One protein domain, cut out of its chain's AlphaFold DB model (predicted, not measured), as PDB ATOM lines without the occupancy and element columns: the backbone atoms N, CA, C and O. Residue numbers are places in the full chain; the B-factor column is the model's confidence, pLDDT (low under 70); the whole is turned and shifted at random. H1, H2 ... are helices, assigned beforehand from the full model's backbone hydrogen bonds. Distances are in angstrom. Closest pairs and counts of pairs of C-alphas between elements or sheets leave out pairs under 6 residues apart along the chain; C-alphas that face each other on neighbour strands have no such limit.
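What this domain is: This is residues 4 to 132 of the 134 residues of an uncharacterized protein of Nanoarchaeota archaeon (UniProt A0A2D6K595). Two helical lobes are joined by one long helix, H4, which runs from the middle of H3 in the first lobe to H6 in the second. The first lobe is a long helical hairpin, H2 and H3, with short H1 loosely placed in the angle between H3 and H4; the second is the far part of H4 with H5, H6 and the long link of residues 88 to 103. The printed part has 129 residues with six named helices, H1 to H6 in order along the chain, and no named strand; the class is all helix. It is compact, with a radius of gyration of the C-alphas of 15.4 A, and spans 42 by 36 by 24 A.

Where its parts are: H1 is residues 4 to 11, with C-alpha 4 at (-1.449, 28.223, 7.680). H2 is residues 18 to 30, 18.9 A from first to last C-alpha. H3, the longest, is residues 35 to 57 and measures 32.0 A. H4 is residues 68 to 87, 29.7 A long, with C-alpha 68 at (-3.993, 20.716, 17.765). H5 is residues 104 to 112, and H6 is residues 118 to 132, 20.6 A long, with C-alpha 132 at (-8.599, 36.206, 34.686).

How they stand to each other: H1 is close to H3 but not clearly touching it, the closest C-alphas being those of Asn 7 and Met 51, 7.3 A apart. H1 is also close to H4 but not clearly touching it, with the closest C-alphas, those of Phe 6 and Phe 71, 7.3 A apart. H2 and H3 form a hairpin: they touch, closest at the C-alphas of Phe 28 and Glu 41, 4.9 A apart, at a shallow tilt of 10 degrees, opposite ways. H3 touches H4 with residues 43 to 47 alone, closest at the C-alphas of Asp 44 and Ser 70, 5.8 A apart, and their lines are about perpendicular at 89 degrees. H4 touches H6 with residues 80 to 87 alone, closest at the C-alphas of Glu 87 and Ala 124, 5.8 A apart, at a steep tilt of 60 degrees. H5 and H6 touch at the C-alphas of Val 108 and Ala 121, their closest, 5.2 A apart, at a steep tilt of 55 degrees, opposite ways. H4 and H5 are near each other, with a closest distance between C-alphas of 8.1 A. Among the pairs that are apart are H2 and H4, and H3 and H6. Every O i to N i+4 pair is within hydrogen-bond range in H1, H2, H3, H5 and H6; in H4, 14 of 16 are.

The domain as a whole: The two farthest C-alphas, those of Lys 62 and His 119, are 45.1 A apart. The printed part has no cut. The link from H4 to H5, 16 residues, is long. The mean pLDDT of the printed part is 86.0, and it is under 70 at residue 9 and at residues 11 to 13, 61 to 64 and 131 to 132.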
ATOM      1  N   LYS A   4      -1.739  26.989   8.409       70.38
ATOM      2  CA  LYS A   4      -1.449  28.223   7.680       70.38
ATOM      3  C   LYS A   4      -1.947  29.413   8.498       70.38
ATOM      4  O   LYS A   4      -1.160  30.285   8.849       70.38
ATOM      5  N   THR A   5      -3.212  29.354   8.911       72.88
ATOM      6  CA  THR A   5      -3.835  30.337   9.801       72.88
ATOM      7  C   THR A   5      -3.106  30.427  11.138       72.88
ATOM      8  O   THR A   5      -2.937  31.523  11.664       72.88
ATOM      9  N   PHE A   6      -2.652  29.305  11.702       71.56
ATOM     10  CA  PHE A   6      -1.869  29.341  12.935       71.56
ATOM     11  C   PHE A   6      -0.501  29.989  12.729       71.56
ATOM     12  O   PHE A   6      -0.115  30.836  13.518       71.56
ATOM     13  N   ASN A   7       0.223  29.653  11.661       71.50
ATOM     14  CA  ASN A   7       1.543  30.208  11.385       71.50
ATOM     15  C   ASN A   7       1.475  31.726  11.156       71.50
ATOM     16  O   ASN A   7       2.281  32.473  11.704       71.50
ATOM     17  N   GLU A   8       0.468  32.195  10.422       73.44
ATOM     18  CA  GLU A   8       0.185  33.625  10.254       73.44
ATOM     19  C   GLU A   8      -0.083  34.302  11.610       73.44
ATOM     20  O   GLU A   8       0.505  35.339  11.919       73.44
ATOM     21  N   ASN A   9      -0.897  33.677  12.464       69.69
ATOM     22  CA  ASN A   9      -1.284  34.239  13.758       69.69
ATOM     23  C   ASN A   9      -0.218  34.140  14.857       69.69
ATOM     24  O   ASN A   9      -0.169  35.005  15.727       69.69
ATOM     25  N   TYR A  10       0.608  33.099  14.841       70.81
ATOM     26  CA  TYR A  10       1.575  32.791  15.891       70.81
ATOM     27  C   TYR A  10       2.953  33.365  15.567       70.81
ATOM     28  O   TYR A  10       3.571  34.008  16.409       70.81
ATOM     29  N   THR A  11       3.441  33.196  14.333       68.25
ATOM     30  CA  THR A  11       4.804  33.617  13.959       68.25
ATOM     31  C   THR A  11       4.843  34.911  13.155       68.25
ATOM     32  O   THR A  11       5.923  35.301  12.713       68.25
ATOM     33  N   THR A  12       3.709  35.584  12.908       68.06
ATOM     34  CA  THR A  12       3.606  36.659  11.889       68.06
ATOM     35  C   THR A  12       4.097  36.203  10.507       68.06
ATOM     36  O   THR A  12       4.671  36.983   9.754       68.06
ATOM     37  N   GLY A  13       3.972  34.910  10.192       65.56
ATOM     38  CA  GLY A  13       4.503  34.333   8.954       65.56
ATOM     39  C   GLY A  13       6.026  34.131   8.922       65.56
ATOM     40  O   GLY A  13       6.526  33.552   7.960       65.56
ATOM     41  N   LYS A  14       6.773  34.521   9.970       71.31
ATOM     42  CA  LYS A  14       8.234  34.314  10.063       71.31
ATOM     43  C   LYS A  14       8.634  32.850  10.276       71.31
ATOM     44  O   LYS A  14       9.813  32.525  10.180       71.31
ATOM     45  N   GLY A  15       7.668  31.978  10.556       74.56
ATOM     46  CA  GLY A  15       7.890  30.555  10.777       74.56
ATOM     47  C   GLY A  15       8.469  30.223  12.151       74.56
ATOM     48  O   GLY A  15       8.808  31.088  12.960       74.56
ATOM     49  N   VAL A  16       8.538  28.925  12.434       80.75
ATOM     50  CA  VAL A  16       9.184  28.378  13.631       80.75
ATOM     51  C   VAL A  16      10.613  27.997  13.283       80.75
ATOM     52  O   VAL A  16      10.854  27.327  12.283       80.75
ATOM     53  N   PHE A  17      11.561  28.387  14.132       84.69
ATOM     54  CA  PHE A  17      12.957  27.976  14.019       84.69
ATOM     55  C   PHE A  17      13.198  26.652  14.745       84.69
ATOM     56  O   PHE A  17      12.588  26.391  15.780       84.69
ATOM     57  N   PHE A  18      14.163  25.867  14.263       85.88
ATOM     58  CA  PHE A  18      14.538  24.585  14.872       85.88
ATOM     59  C   PHE A  18      14.900  24.712  16.364       85.88
ATOM     60  O   PHE A  18      14.545  23.859  17.167       85.88
ATOM     61  N   ARG A  19      15.507  25.838  16.769       86.75
ATOM     62  CA  ARG A  19      15.812  26.134  18.181       86.75
ATOM     63  C   ARG A  19      14.586  26.124  19.104       86.75
ATOM     64  O   ARG A  19      14.745  25.878  20.289       86.75
ATOM     65  N   HIS A  20      13.389  26.411  18.585       85.50
ATOM     66  CA  HIS A  20      12.166  26.346  19.386       85.50
ATOM     67  C   HIS A  20      11.817  24.892  19.709       85.50
ATOM     68  O   HIS A  20      11.508  24.607  20.851       85.50
ATOM     69  N   ILE A  21      11.995  23.965  18.758       89.25
ATOM     70  CA  ILE A  21      11.824  22.523  19.006       89.25
ATOM     71  C   ILE A  21      12.778  22.064  20.110       89.25
ATOM     72  O   ILE A  21      12.366  21.382  21.037       89.25
ATOM     73  N   ILE A  22      14.045  22.485  20.046       92.00
ATOM     74  CA  ILE A  22      15.038  22.143  21.073       92.00
ATOM     75  C   ILE A  22      14.653  22.698  22.454       92.00
ATOM     76  O   ILE A  22      14.905  22.039  23.458       92.00
ATOM     77  N   SER A  23      14.021  23.875  22.513       88.25
ATOM     78  CA  SER A  23      13.507  24.436  23.769       88.25
ATOM     79  C   SER A  23      12.438  23.537  24.393       88.25
ATOM     80  O   SER A  23      12.536  23.235  25.575       88.25
ATOM     81  N   GLU A  24      11.472  23.062  23.607       89.69
ATOM     82  CA  GLU A  24      10.409  22.173  24.102       89.69
ATOM     83  C   GLU A  24      10.940  20.786  24.475       89.69
ATOM     84  O   GLU A  24      10.537  20.210  25.476       89.69
ATOM     85  N   VAL A  25      11.915  20.259  23.723       91.31
ATOM     86  CA  VAL A  25      12.598  19.005  24.086       91.31
ATOM     87  C   VAL A  25      13.297  19.145  25.441       91.31
ATOM     88  O   VAL A  25      13.288  18.210  26.238       91.31
ATOM     89  N   LYS A  26      13.892  20.310  25.724       92.12
ATOM     90  CA  LYS A  26      14.480  20.599  27.036       92.12
ATOM     91  C   LYS A  26      13.409  20.637  28.131       92.12
ATOM     92  O   LYS A  26      13.609  19.971  29.141       92.12
ATOM     93  N   GLU A  27      12.294  21.345  27.918       88.69
ATOM     94  CA  GLU A  27      11.168  21.389  28.875       88.69
ATOM     95  C   GLU A  27      10.606  19.966  29.122       88.69
ATOM     96  O   GLU A  27      10.423  19.563  30.267       88.69
ATOM     97  N   PHE A  28      10.490  19.129  28.084       90.56
ATOM     98  CA  PHE A  28      10.088  17.721  28.211       90.56
ATOM     99  C   PHE A  28      11.002  16.902  29.136       90.56
ATOM    100  O   PHE A  28      10.512  16.114  29.948       90.56
ATOM    101  N   PHE A  29      12.324  17.071  29.027       92.06
ATOM    102  CA  PHE A  29      13.270  16.379  29.907       92.06
ATOM    103  C   PHE A  29      13.255  16.923  31.341       92.06
ATOM    104  O   PHE A  29      13.441  16.153  32.281       92.06
ATOM    105  N   GLU A  30      13.013  18.222  31.525       91.00
ATOM    106  CA  GLU A  30      12.894  18.839  32.853       91.00
ATOM    107  C   GLU A  30      11.666  18.330  33.621       91.00
ATOM    108  O   GLU A  30      11.718  18.188  34.842       91.00
ATOM    109  N   GLU A  31      10.595  17.974  32.912       90.44
ATOM    110  CA  GLU A  31       9.345  17.489  33.501       90.44
ATOM    111  C   GLU A  31       9.298  15.954  33.687       90.44
ATOM    112  O   GLU A  31       8.270  15.426  34.111       90.44
ATOM    113  N   MET A  32      10.392  15.213  33.430       87.62
ATOM    114  CA  MET A  32      10.443  13.732  33.473       87.62
ATOM    115  C   MET A  32       9.802  13.036  34.697       87.62
ATOM    116  O   MET A  32       9.246  11.948  34.533       87.62
ATOM    117  N   PRO A  33       9.852  13.589  35.924       89.50
ATOM    118  CA  PRO A  33       9.188  12.974  37.074       89.50
ATOM    119  C   PRO A  33       7.649  13.058  37.030       89.50
ATOM    120  O   PRO A  33       6.978  12.338  37.767       89.50
ATOM    121  N   ASN A  34       7.079  13.937  36.199       91.06
ATOM    122  CA  ASN A  34       5.654  14.245  36.133       91.06
ATOM    123  C   ASN A  34       5.073  13.879  34.760       91.06
ATOM    124  O   ASN A  34       5.114  14.656  33.809       91.06
ATOM    125  N   THR A  35       4.451  12.705  34.671       88.88
ATOM    126  CA  THR A  35       3.903  12.158  33.417       88.88
ATOM    127  C   THR A  35       2.868  13.058  32.738       88.88
ATOM    128  O   THR A  35       2.789  13.076  31.508       88.88
ATOM    129  N   THR A  36       2.086  13.821  33.508       88.56
ATOM    130  CA  THR A  36       1.121  14.783  32.961       88.56
ATOM    131  C   THR A  36       1.845  15.951  32.303       88.56
ATOM    132  O   THR A  36       1.563  16.255  31.146       88.56
ATOM    133  N   ALA A  37       2.813  16.553  32.999       85.62
ATOM    134  CA  ALA A  37       3.607  17.654  32.459       85.62
ATOM    135  C   ALA A  37       4.441  17.205  31.247       85.62
ATOM    136  O   ALA A  37       4.391  17.842  30.200       85.62
ATOM    137  N   MET A  38       5.079  16.029  31.307       90.69
ATOM    138  CA  MET A  38       5.769  15.438  30.153       90.69
ATOM    139  C   MET A  38       4.865  15.307  28.928       90.69
ATOM    140  O   MET A  38       5.288  15.564  27.804       90.69
ATOM    141  N   LYS A  39       3.616  14.865  29.114       88.75
ATOM    142  CA  LYS A  39       2.675  14.706  28.003       88.75
ATOM    143  C   LYS A  39       2.346  16.052  27.355       88.75
ATOM    144  O   LYS A  39       2.198  16.111  26.135       88.75
ATOM    145  N   GLU A  40       2.242  17.115  28.148       87.06
ATOM    146  CA  GLU A  40       2.050  18.472  27.631       87.06
ATOM    147  C   GLU A  40       3.257  18.942  26.813       87.06
ATOM    148  O   GLU A  40       3.075  19.371  25.673       87.06
ATOM    149  N   GLU A  41       4.470  18.784  27.340       90.06
ATOM    150  CA  GLU A  41       5.707  19.188  26.653       90.06
ATOM    151  C   GLU A  41       5.990  18.329  25.405       90.06
ATOM    152  O   GLU A  41       6.521  18.802  24.395       90.06
ATOM    153  N   PHE A  42       5.557  17.064  25.406       89.75
ATOM    154  CA  PHE A  42       5.584  16.214  24.215       89.75
ATOM    155  C   PHE A  42       4.654  16.751  23.123       89.75
ATOM    156  O   PHE A  42       5.048  16.829  21.956       89.75
ATOM    157  N   HIS A  43       3.426  17.144  23.476       88.44
ATOM    158  CA  HIS A  43       2.505  17.750  22.514       88.44
ATOM    159  C   HIS A  43       3.048  19.074  21.965       88.44
ATOM    160  O   HIS A  43       2.940  19.307  20.759       88.44
ATOM    161  N   ASP A  44       3.682  19.898  22.803       88.06
ATOM    162  CA  ASP A  44       4.306  21.148  22.365       88.06
ATOM    163  C   ASP A  44       5.484  20.866  21.417       88.06
ATOM    164  O   ASP A  44       5.514  21.392  20.301       88.06
ATOM    165  N   THR A  45       6.366  19.921  21.758       89.94
ATOM    166  CA  THR A  45       7.456  19.454  20.879       89.94
ATOM    167  C   THR A  45       6.934  18.994  19.515       89.94
ATOM    168  O   THR A  45       7.460  19.387  18.463       89.94
ATOM    169  N   VAL A  46       5.874  18.180  19.504       89.06
ATOM    170  CA  VAL A  46       5.225  17.716  18.273       89.06
ATOM    171  C   VAL A  46       4.665  18.903  17.489       89.06
ATOM    172  O   VAL A  46       4.920  19.004  16.289       89.06
ATOM    173  N   ALA A  47       3.966  19.832  18.139       86.06
ATOM    174  CA  ALA A  47       3.379  21.002  17.492       86.06
ATOM    175  C   ALA A  47       4.446  21.894  16.829       86.06
ATOM    176  O   ALA A  47       4.326  22.227  15.644       86.06
ATOM    177  N   PHE A  48       5.532  22.223  17.533       87.00
ATOM    178  CA  PHE A  48       6.625  23.020  16.966       87.00
ATOM    179  C   PHE A  48       7.366  22.288  15.843       87.00
ATOM    180  O   PHE A  48       7.740  22.916  14.849       87.00
ATOM    181  N   THR A  49       7.523  20.964  15.940       88.88
ATOM    182  CA  THR A  49       8.099  20.147  14.860       88.88
ATOM    183  C   THR A  49       7.241  20.216  13.601       88.88
ATOM    184  O   THR A  49       7.752  20.450  12.506       88.88
ATOM    185  N   GLN A  50       5.923  20.079  13.743       86.50
ATOM    186  CA  GLN A  50       4.978  20.165  12.628       86.50
ATOM    187  C   GLN A  50       5.009  21.548  11.964       86.50
ATOM    188  O   GLN A  50       5.042  21.642  10.737       86.50
ATOM    189  N   MET A  51       5.080  22.620  12.760       82.38
ATOM    190  CA  MET A  51       5.222  23.983  12.242       82.38
ATOM    191  C   MET A  51       6.534  24.203  11.497       82.38
ATOM    192  O   MET A  51       6.541  24.842  10.446       82.38
ATOM    193  N   TRP A  52       7.641  23.685  12.026       87.69
ATOM    194  CA  TRP A  52       8.935  23.777  11.361       87.69
ATOM    195  C   TRP A  52       8.930  23.017  10.031       87.69
ATOM    196  O   TRP A  52       9.368  23.569   9.023       87.69
ATOM    197  N   LEU A  53       8.366  21.804   9.989       87.38
ATOM    198  CA  LEU A  53       8.225  21.018   8.758       87.38
ATOM    199  C   LEU A  53       7.341  21.720   7.720       87.38
ATOM    200  O   LEU A  53       7.693  21.761   6.541       87.38
ATOM    201  N   TYR A  54       6.223  22.309   8.151       84.69
ATOM    202  CA  TYR A  54       5.374  23.119   7.279       84.69
ATOM    203  C   TYR A  54       6.140  24.310   6.706       84.69
ATOM    204  O   TYR A  54       6.135  24.532   5.502       84.69
ATOM    205  N   HIS A  55       6.834  25.064   7.555       83.25
ATOM    206  CA  HIS A  55       7.534  26.265   7.121       83.25
ATOM    207  C   HIS A  55       8.733  25.951   6.217       83.25
ATOM    208  O   HIS A  55       8.953  26.640   5.225       83.25
ATOM    209  N   LYS A  56       9.502  24.905   6.541       88.00
ATOM    210  CA  LYS A  56      10.734  24.560   5.825       88.00
ATOM    211  C   LYS A  56      10.480  23.788   4.530       88.00
ATOM    212  O   LYS A  56      11.231  23.973   3.577       88.00
ATOM    213  N   TYR A  57       9.456  22.935   4.503       88.00
ATOM    214  CA  TYR A  57       9.233  21.975   3.415       88.00
ATOM    215  C   TYR A  57       7.820  22.021   2.818       88.00
ATOM    216  O   TYR A  57       7.514  21.224   1.937       88.00
ATOM    217  N   ASN A  58       6.943  22.916   3.292       82.62
ATOM    218  CA  ASN A  58       5.534  22.997   2.880       82.62
ATOM    219  C   ASN A  58       4.776  21.659   3.011       82.62
ATOM    220  O   ASN A  58       3.810  21.394   2.292       82.62
ATOM    221  N   ILE A  59       5.211  20.794   3.937       82.69
ATOM    222  CA  ILE A  59       4.558  19.512   4.209       82.69
ATOM    223  C   ILE A  59       3.202  19.819   4.829       82.69
ATOM    224  O   ILE A  59       3.144  20.306   5.951       82.69
ATOM    225  N   ASN A  60       2.110  19.558   4.112       70.25
ATOM    226  CA  ASN A  60       0.756  19.804   4.603       70.25
ATOM    227  C   ASN A  60       0.250  18.584   5.389       70.25
ATOM    228  O   ASN A  60      -0.213  17.594   4.818       70.25
ATOM    229  N   GLY A  61       0.377  18.620   6.714       62.91
ATOM    230  CA  GLY A  61       0.085  17.477   7.568       62.91
ATOM    231  C   GLY A  61      -1.378  17.361   7.964       62.91
ATOM    232  O   GLY A  61      -1.764  17.636   9.098       62.91
ATOM    233  N   LYS A  62      -2.177  16.760   7.076       62.47
ATOM    234  CA  LYS A  62      -3.491  16.178   7.424       62.47
ATOM    235  C   LYS A  62      -3.460  15.259   8.674       62.47
ATOM    236  O   LYS A  62      -4.512  14.968   9.233       62.47
ATOM    237  N   LEU A  63      -2.275  14.825   9.122       55.66
ATOM    238  CA  LEU A  63      -2.017  13.968  10.288       55.66
ATOM    239  C   LEU A  63      -1.742  14.724  11.608       55.66
ATOM    240  O   LEU A  63      -1.489  14.098  12.633       55.66
ATOM    241  N   TRP A  64      -1.814  16.055  11.641       68.12
ATOM    242  CA  TRP A  64      -1.393  16.863  12.800       68.12
ATOM    243  C   TRP A  64      -2.403  16.991  13.949       68.12
ATOM    244  O   TRP A  64      -2.300  17.895  14.776       68.12
ATOM    245  N   LYS A  65      -3.358  16.061  14.062       71.06
ATOM    246  CA  LYS A  65      -4.353  16.050  15.153       71.06
ATOM    247  C   LYS A  65      -3.710  16.061  16.546       71.06
ATOM    248  O   LYS A  65      -4.286  16.627  17.465       71.06
ATOM    249  N   LEU A  66      -2.511  15.490  16.679       73.56
ATOM    250  CA  LEU A  66      -1.769  15.431  17.941       73.56
ATOM    251  C   LEU A  66      -1.286  16.804  18.444       73.56
ATOM    252  O   LEU A  66      -1.225  17.003  19.649       73.56
ATOM    253  N   GLY A  67      -0.973  17.752  17.551       72.44
ATOM    254  CA  GLY A  67      -0.495  19.094  17.927       72.44
ATOM    255  C   GLY A  67      -1.612  20.130  18.105       72.44
ATOM    256  O   GLY A  67      -1.372  21.228  18.606       72.44
ATOM    257  N   MET A  68      -2.848  19.797  17.711       74.94
ATOM    258  CA  MET A  68      -3.993  20.716  17.765       74.94
ATOM    259  C   MET A  68      -4.298  21.261  19.171       74.94
ATOM    260  O   MET A  68      -4.507  22.473  19.270       74.94
ATOM    261  N   PRO A  69      -4.263  20.453  20.254       80.56
ATOM    262  CA  PRO A  69      -4.470  20.973  21.606       80.56
ATOM    263  C   PRO A  69      -3.461  22.068  21.987       80.56
ATOM    264  O   PRO A  69      -3.831  23.071  22.597       80.56
ATOM    265  N   SER A  70      -2.197  21.931  21.573       82.25
ATOM    266  CA  SER A  70      -1.165  22.944  21.821       82.25
ATOM    267  C   SER A  70      -1.440  24.239  21.057       82.25
ATOM    268  O   SER A  70      -1.254  25.325  21.604       82.25
ATOM    269  N   PHE A  71      -1.961  24.169  19.828       79.44
ATOM    270  CA  PHE A  71      -2.335  25.374  19.079       79.44
ATOM    271  C   PHE A  71      -3.472  26.151  19.743       79.44
ATOM    272  O   PHE A  71      -3.402  27.378  19.842       79.44
ATOM    273  N   GLU A  72      -4.503  25.458  20.222       82.06
ATOM    274  CA  GLU A  72      -5.607  26.081  20.959       82.06
ATOM    275  C   GLU A  72      -5.103  26.717  22.259       82.06
ATOM    276  O   GLU A  72      -5.382  27.890  22.521       82.06
ATOM    277  N   LYS A  73      -4.255  25.993  23.000       86.12
ATOM    278  CA  LYS A  73      -3.558  26.483  24.198       86.12
ATOM    279  C   LYS A  73      -2.771  27.766  23.917       86.12
ATOM    280  O   LYS A  73      -2.882  28.739  24.660       86.12
ATOM    281  N   PHE A  74      -1.996  27.810  22.835       85.06
ATOM    282  CA  PHE A  74      -1.214  28.990  22.467       85.06
ATOM    283  C   PHE A  74      -2.094  30.182  22.081       85.06
ATOM    284  O   PHE A  74      -1.848  31.297  22.542       85.06
ATOM    285  N   MET A  75      -3.154  29.962  21.301       84.06
ATOM    286  CA  MET A  75      -4.074  31.039  20.928       84.06
ATOM    287  C   MET A  75      -4.839  31.598  22.128       84.06
ATOM    288  O   MET A  75      -5.021  32.813  22.211       84.06
ATOM    289  N   ALA A  76      -5.232  30.749  23.081       86.25
ATOM    290  CA  ALA A  76      -5.842  31.194  24.329       86.25
ATOM    291  C   ALA A  76      -4.891  32.114  25.115       86.25
ATOM    292  O   ALA A  76      -5.289  33.191  25.562       86.25
ATOM    293  N   ARG A  77      -3.601  31.750  25.191       90.25
ATOM    294  CA  ARG A  77      -2.570  32.570  25.850       90.25
ATOM    295  C   ARG A  77      -2.375  33.929  25.192       90.25
ATOM    296  O   ARG A  77      -2.125  34.903  25.897       90.25
ATOM    297  N   ARG A  78      -2.528  34.025  23.868       88.75
ATOM    298  CA  ARG A  78      -2.384  35.295  23.141       88.75
ATOM    299  C   ARG A  78      -3.311  36.376  23.694       88.75
ATOM    300  O   ARG A  78      -2.874  37.509  23.847       88.75
ATOM    301  N   LYS A  79      -4.561  36.038  24.036       89.31
ATOM    302  CA  LYS A  79      -5.522  37.002  24.602       89.31
ATOM    303  C   LYS A  79      -5.007  37.620  25.906       89.31
ATOM    304  O   LYS A  79      -5.100  38.830  26.079       89.31
ATOM    305  N   VAL A  80      -4.423  36.803  26.779       92.81
ATOM    306  CA  VAL A  80      -3.859  37.259  28.058       92.81
ATOM    307  C   VAL A  80      -2.607  38.102  27.832       92.81
ATOM    308  O   VAL A  80      -2.452  39.148  28.451       92.81
ATOM    309  N   TRP A  81      -1.744  37.725  26.886       94.00
ATOM    310  CA  TRP A  81      -0.578  38.543  26.538       94.00
ATOM    311  C   TRP A  81      -0.951  39.923  26.000       94.00
ATOM    312  O   TRP A  81      -0.310  40.899  26.377       94.00
ATOM    313  N   LYS A  82      -2.016  40.030  25.195       93.44
ATOM    314  CA  LYS A  82      -2.544  41.332  24.758       93.44
ATOM    315  C   LYS A  82      -2.948  42.211  25.940       93.44
ATOM    316  O   LYS A  82      -2.604  43.387  25.971       93.44
ATOM    317  N   GLN A  83      -3.619  41.627  26.932       94.12
ATOM    318  CA  GLN A  83      -3.986  42.334  28.160       94.12
ATOM    319  C   GLN A  83      -2.753  42.747  28.970       94.12
ATOM    320  O   GLN A  83      -2.687  43.887  29.412       94.12
ATOM    321  N   LEU A  84      -1.754  41.865  29.105       95.12
ATOM    322  CA  LEU A  84      -0.484  42.190  29.766       95.12
ATOM    323  C   LEU A  84       0.230  43.360  29.083       95.12
ATOM    324  O   LEU A  84       0.731  44.233  29.778       95.12
ATOM    325  N   TYR A  85       0.259  43.408  27.747       96.19
ATOM    326  CA  TYR A  85       0.841  44.536  27.012       96.19
ATOM    327  C   TYR A  85       0.081  45.830  27.252       96.19
ATOM    328  O   TYR A  85       0.704  46.839  27.576       96.19
ATOM    329  N   LYS A  86      -1.251  45.782  27.161       95.56
ATOM    330  CA  LYS A  86      -2.106  46.936  27.427       95.56
ATOM    331  C   LYS A  86      -1.872  47.509  28.825       95.56
ATOM    332  O   LYS A  86      -1.759  48.721  28.965       95.56
ATOM    333  N   GLU A  87      -1.769  46.642  29.829       96.44
ATOM    334  CA  GLU A  87      -1.572  47.029  31.231       96.44
ATOM    335  C   GLU A  87      -0.259  47.792  31.452       96.44
ATOM    336  O   GLU A  87      -0.215  48.748  32.218       96.44
ATOM    337  N   VAL A  88       0.805  47.425  30.733       96.38
ATOM    338  CA  VAL A  88       2.111  48.102  30.817       96.38
ATOM    339  C   VAL A  88       2.312  49.181  29.744       96.38
ATOM    340  O   VAL A  88       3.429  49.660  29.555       96.38
ATOM    341  N   GLY A  89       1.250  49.567  29.029       95.50
ATOM    342  CA  GLY A  89       1.278  50.642  28.031       95.50
ATOM    343  C   GLY A  89       1.958  50.292  26.702       95.50
ATOM    344  O   GLY A  89       2.351  51.193  25.963       95.50
ATOM    345  N   LEU A  90       2.111  49.007  26.380       95.38
ATOM    346  CA  LEU A  90       2.623  48.540  25.089       95.38
ATOM    347  C   LEU A  90       1.479  48.300  24.092       95.38
ATOM    348  O   LEU A  90       0.348  47.998  24.475       95.38
ATOM    349  N   ASP A  91       1.788  48.373  22.794       93.44
ATOM    350  CA  ASP A  91       0.847  47.972  21.739       93.44
ATOM    351  C   ASP A  91       0.445  46.496  21.927       93.44
ATOM    352  O   ASP A  91       1.298  45.615  22.046       93.44
ATOM    353  N   GLU A  92      -0.857  46.198  21.930       90.25
ATOM    354  CA  GLU A  92      -1.377  44.836  22.122       90.25
ATOM    355  C   GLU A  92      -0.869  43.835  21.067       90.25
ATOM    356  O   GLU A  92      -0.886  42.623  21.277       90.25
ATOM    357  N   ASN A  93      -0.421  44.319  19.912       86.50
ATOM    358  CA  ASN A  93       0.115  43.533  18.808       86.50
ATOM    359  C   ASN A  93       1.636  43.683  18.661       86.50
ATOM    360  O   ASN A  93       2.189  43.185  17.678       86.50
ATOM    361  N   ILE A  94       2.325  44.297  19.636       85.19
ATOM    362  CA  ILE A  94       3.791  44.453  19.637       85.19
ATOM    363  C   ILE A  94       4.515  43.110  19.468       85.19
ATOM    364  O   ILE A  94       5.607  43.026  18.905       85.19
ATOM    365  N   SER A  95       3.894  42.035  19.955       80.56
ATOM    366  CA  SER A  95       4.383  40.671  19.844       80.56
ATOM    367  C   SER A  95       3.221  39.688  19.766       80.56
ATOM    368  O   SER A  95       2.196  39.859  20.418       80.56
ATOM    369  N   ASN A  96       3.410  38.585  19.042       77.94
ATOM    370  CA  ASN A  96       2.499  37.436  19.074       77.94
ATOM    371  C   ASN A  96       2.905  36.416  20.148       77.94
ATOM    372  O   ASN A  96       2.853  35.207  19.927       77.94
ATOM    373  N   CYS A  97       3.351  36.894  21.313       81.25
ATOM    374  CA  CYS A  97       3.766  36.006  22.389       81.25
ATOM    375  C   CYS A  97       2.606  35.114  22.839       81.25
ATOM    376  O   CYS A  97       1.482  35.563  23.049       81.25
ATOM    377  N   CYS A  98       2.917  33.834  22.995       83.94
ATOM    378  CA  CYS A  98       1.994  32.805  23.461       83.94
ATOM    379  C   CYS A  98       2.665  31.904  24.513       83.94
ATOM    380  O   CYS A  98       2.264  30.754  24.718       83.94
ATOM    381  N   LYS A  99       3.729  32.405  25.158       83.94
ATOM    382  CA  LYS A  99       4.445  31.693  26.222       83.94
ATOM    383  C   LYS A  99       3.523  31.463  27.416       83.94
ATOM    384  O   LYS A  99       2.526  32.165  27.586       83.94
ATOM    385  N   ASN A 100       3.853  30.476  28.241       86.44
ATOM    386  CA  ASN A 100       3.129  30.237  29.483       86.44
ATOM    387  C   ASN A 100       3.224  31.482  30.386       86.44
ATOM    388  O   ASN A 100       4.322  31.858  30.790       86.44
ATOM    389  N   TYR A 101       2.079  32.115  30.654       89.19
ATOM    390  CA  TYR A 101       1.975  33.302  31.499       89.19
ATOM    391  C   TYR A 101       1.687  32.956  32.963       89.19
ATOM    392  O   TYR A 101       1.734  33.850  33.788       89.19
ATOM    393  N   ASN A 102       1.415  31.692  33.316       87.88
ATOM    394  CA  ASN A 102       1.101  31.300  34.697       87.88
ATOM    395  C   ASN A 102       2.314  31.397  35.634       87.88
ATOM    396  O   ASN A 102       2.155  31.392  36.850       87.88
ATOM    397  N   ARG A 103       3.530  31.472  35.080       88.88
ATOM    398  CA  ARG A 103       4.761  31.688  35.844       88.88
ATOM    399  C   ARG A 103       5.196  33.145  35.688       88.88
ATOM    400  O   ARG A 103       5.508  33.572  34.574       88.88
ATOM    401  N   SER A 104       5.243  33.892  36.790       93.19
ATOM    402  CA  SER A 104       5.617  35.316  36.798       93.19
ATOM    403  C   SER A 104       6.997  35.560  36.188       93.19
ATOM    404  O   SER A 104       7.159  36.492  35.407       93.19
ATOM    405  N   GLU A 105       7.954  34.658  36.421       93.25
ATOM    406  CA  GLU A 105       9.291  34.682  35.810       93.25
ATOM    407  C   GLU A 105       9.246  34.763  34.269       93.25
ATOM    408  O   GLU A 105      10.006  35.517  33.656       93.25
ATOM    409  N   LYS A 106       8.321  34.027  33.622       90.88
ATOM    410  CA  LYS A 106       8.172  34.004  32.158       90.88
ATOM    411  C   LYS A 106       7.565  35.326  31.670       90.88
ATOM    412  O   LYS A 106       7.928  35.785  30.584       90.88
ATOM    413  N   VAL A 107       6.700  35.959  32.471       94.19
ATOM    414  CA  VAL A 107       6.116  37.283  32.191       94.19
ATOM    415  C   VAL A 107       7.152  38.393  32.323       94.19
ATOM    416  O   VAL A 107       7.386  39.108  31.348       94.19
ATOM    417  N   VAL A 108       7.843  38.469  33.462       95.75
ATOM    418  CA  VAL A 108       8.907  39.448  33.730       95.75
ATOM    419  C   VAL A 108       9.993  39.379  32.661       95.75
ATOM    420  O   VAL A 108      10.297  40.381  32.016       95.75
ATOM    421  N   LYS A 109      10.518  38.179  32.382       94.62
ATOM    422  CA  LYS A 109      11.556  37.985  31.361       94.62
ATOM    423  C   LYS A 109      11.104  38.428  29.971       94.62
ATOM    424  O   LYS A 109      11.917  38.898  29.178       94.62
ATOM    425  N   HIS A 110       9.832  38.225  29.628       94.56
ATOM    426  CA  HIS A 110       9.322  38.615  28.316       94.56
ATOM    427  C   HIS A 110       9.147  40.128  28.203       94.56
ATOM    428  O   HIS A 110       9.643  40.707  27.236       94.56
ATOM    429  N   LEU A 111       8.485  40.751  29.182       95.44
ATOM    430  CA  LEU A 111       8.238  42.195  29.218       95.44
ATOM    431  C   LEU A 111       9.540  43.002  29.340       95.44
ATOM    432  O   LEU A 111       9.660  44.057  28.721       95.44
ATOM    433  N   GLY A 112      10.559  42.455  30.009       96.12
ATOM    434  CA  GLY A 112      11.896  43.048  30.070       96.12
ATOM    435  C   GLY A 112      12.552  43.259  28.699       96.12
ATOM    436  O   GLY A 112      13.299  44.218  28.525       96.12
ATOM    437  N   ASN A 113      12.215  42.456  27.676       93.75
ATOM    438  CA  ASN A 113      12.718  42.677  26.307       93.75
ATOM    439  C   ASN A 113      12.169  43.963  25.661       93.75
ATOM    440  O   ASN A 113      12.672  44.378  24.621       93.75
ATOM    441  N   PHE A 114      11.144  44.574  26.258       95.19
ATOM    442  CA  PHE A 114      10.540  45.839  25.830       95.19
ATOM    443  C   PHE A 114      10.867  46.991  26.791       95.19
ATOM    444  O   PHE A 114      10.238  48.040  26.723       95.19
ATOM    445  N   GLY A 115      11.832  46.799  27.697       96.06
ATOM    446  CA  GLY A 115      12.247  47.821  28.660       96.06
ATOM    447  C   GLY A 115      11.312  47.989  29.860       96.06
ATOM    448  O   GLY A 115      11.463  48.949  30.609       96.06
ATOM    449  N   ILE A 116      10.363  47.071  30.068       97.56
ATOM    450  CA  ILE A 116       9.486  47.092  31.243       97.56
ATOM    451  C   ILE A 116      10.259  46.586  32.461       97.56
ATOM    452  O   ILE A 116      10.900  45.534  32.407       97.56
ATOM    453  N   THR A 117      10.189  47.330  33.562       97.50
ATOM    454  CA  THR A 117      10.865  46.951  34.808       97.50
ATOM    455  C   THR A 117      10.214  45.725  35.447       97.50
ATOM    456  O   THR A 117       9.031  45.448  35.242       97.50
ATOM    457  N   GLU A 118      10.971  44.994  36.267       97.50
ATOM    458  CA  GLU A 118      10.449  43.835  37.000       97.50
ATOM    459  C   GLU A 118       9.229  44.192  37.857       97.50
ATOM    460  O   GLU A 118       8.233  43.475  37.822       97.50
ATOM    461  N   HIS A 119       9.268  45.334  38.548       97.62
ATOM    462  CA  HIS A 119       8.152  45.822  39.355       97.62
ATOM    463  C   HIS A 119       6.874  45.992  38.523       97.62
ATOM    464  O   HIS A 119       5.852  45.388  38.835       97.62
ATOM    465  N   GLN A 120       6.950  46.741  37.418       97.12
ATOM    466  CA  GLN A 120       5.809  46.961  36.521       97.12
ATOM    467  C   GLN A 120       5.288  45.647  35.927       97.12
ATOM    468  O   GLN A 120       4.081  45.442  35.806       97.12
ATOM    469  N   ALA A 121       6.188  44.727  35.568       96.62
ATOM    470  CA  ALA A 121       5.809  43.428  35.033       96.62
ATOM    471  C   ALA A 121       5.098  42.547  36.075       96.62
ATOM    472  O   ALA A 121       4.152  41.836  35.729       96.62
ATOM    473  N   LEU A 122       5.524  42.590  37.342       96.56
ATOM    474  CA  LEU A 122       4.877  41.873  38.442       96.56
ATOM    475  C   LEU A 122       3.521  42.480  38.810       96.56
ATOM    476  O   LEU A 122       2.581  41.736  39.096       96.56
ATOM    477  N   GLU A 123       3.388  43.803  38.781       96.00
ATOM    478  CA  GLU A 123       2.096  44.474  38.954       96.00
ATOM    479  C   GLU A 123       1.119  44.052  37.858       96.00
ATOM    480  O   GLU A 123       0.047  43.533  38.164       96.00
ATOM    481  N   ALA A 124       1.529  44.139  36.590       95.62
ATOM    482  CA  ALA A 124       0.694  43.724  35.469       95.62
ATOM    483  C   ALA A 124       0.325  42.235  35.522       95.62
ATOM    484  O   ALA A 124      -0.823  41.869  35.270       95.62
ATOM    485  N   PHE A 125       1.274  41.368  35.900       94.94
ATOM    486  CA  PHE A 125       1.009  39.952  36.153       94.94
ATOM    487  C   PHE A 125      -0.109  39.783  37.184       94.94
ATOM    488  O   PHE A 125      -1.076  39.065  36.933       94.94
ATOM    489  N   ASN A 126      -0.005  40.461  38.329       93.88
ATOM    490  CA  ASN A 126      -0.994  40.363  39.395       93.88
ATOM    491  C   ASN A 126      -2.358  40.901  38.960       93.88
ATOM    492  O   ASN A 126      -3.358  40.238  39.222       93.88
ATOM    493  N   THR A 127      -2.408  42.046  38.280       94.06
ATOM    494  CA  THR A 127      -3.661  42.652  37.812       94.06
ATOM    495  C   THR A 127      -4.350  41.770  36.780       94.06
ATOM    496  O   THR A 127      -5.519  41.425  36.932       94.06
ATOM    497  N   VAL A 128      -3.638  41.366  35.729       92.50
ATOM    498  CA  VAL A 128      -4.247  40.642  34.610       92.50
ATOM    499  C   VAL A 128      -4.583  39.211  35.011       92.50
ATOM    500  O   VAL A 128      -5.697  38.752  34.774       92.50
ATOM    501  N   ILE A 129      -3.657  38.489  35.643       86.00
ATOM    502  CA  ILE A 129      -3.842  37.050  35.869       86.00
ATOM    503  C   ILE A 129      -4.768  36.778  37.052       86.00
ATOM    504  O   ILE A 129      -5.600  35.879  36.939       86.00
ATOM    505  N   LYS A 130      -4.729  37.566  38.140       75.31
ATOM    506  CA  LYS A 130      -5.704  37.382  39.233       75.31
ATOM    507  C   LYS A 130      -7.125  37.711  38.785       75.31
ATOM    508  O   LYS A 130      -8.034  36.998  39.180       75.31
ATOM    509  N   ASN A 131      -7.313  38.696  37.907       67.81
ATOM    510  CA  ASN A 131      -8.635  39.027  37.358       67.81
ATOM    511  C   ASN A 131      -9.112  38.068  36.251       67.81
ATOM    512  O   ASN A 131     -10.268  38.140  35.858       67.81
ATOM    513  N   THR A 132      -8.244  37.193  35.729       65.81
ATOM    514  CA  THR A 132      -8.599  36.206  34.686       65.81
ATOM    515  C   THR A 132      -8.912  34.817  35.268       65.81
ATOM    516  O   THR A 132      -9.422  33.955  34.557       65.81
TER     517      THR A 132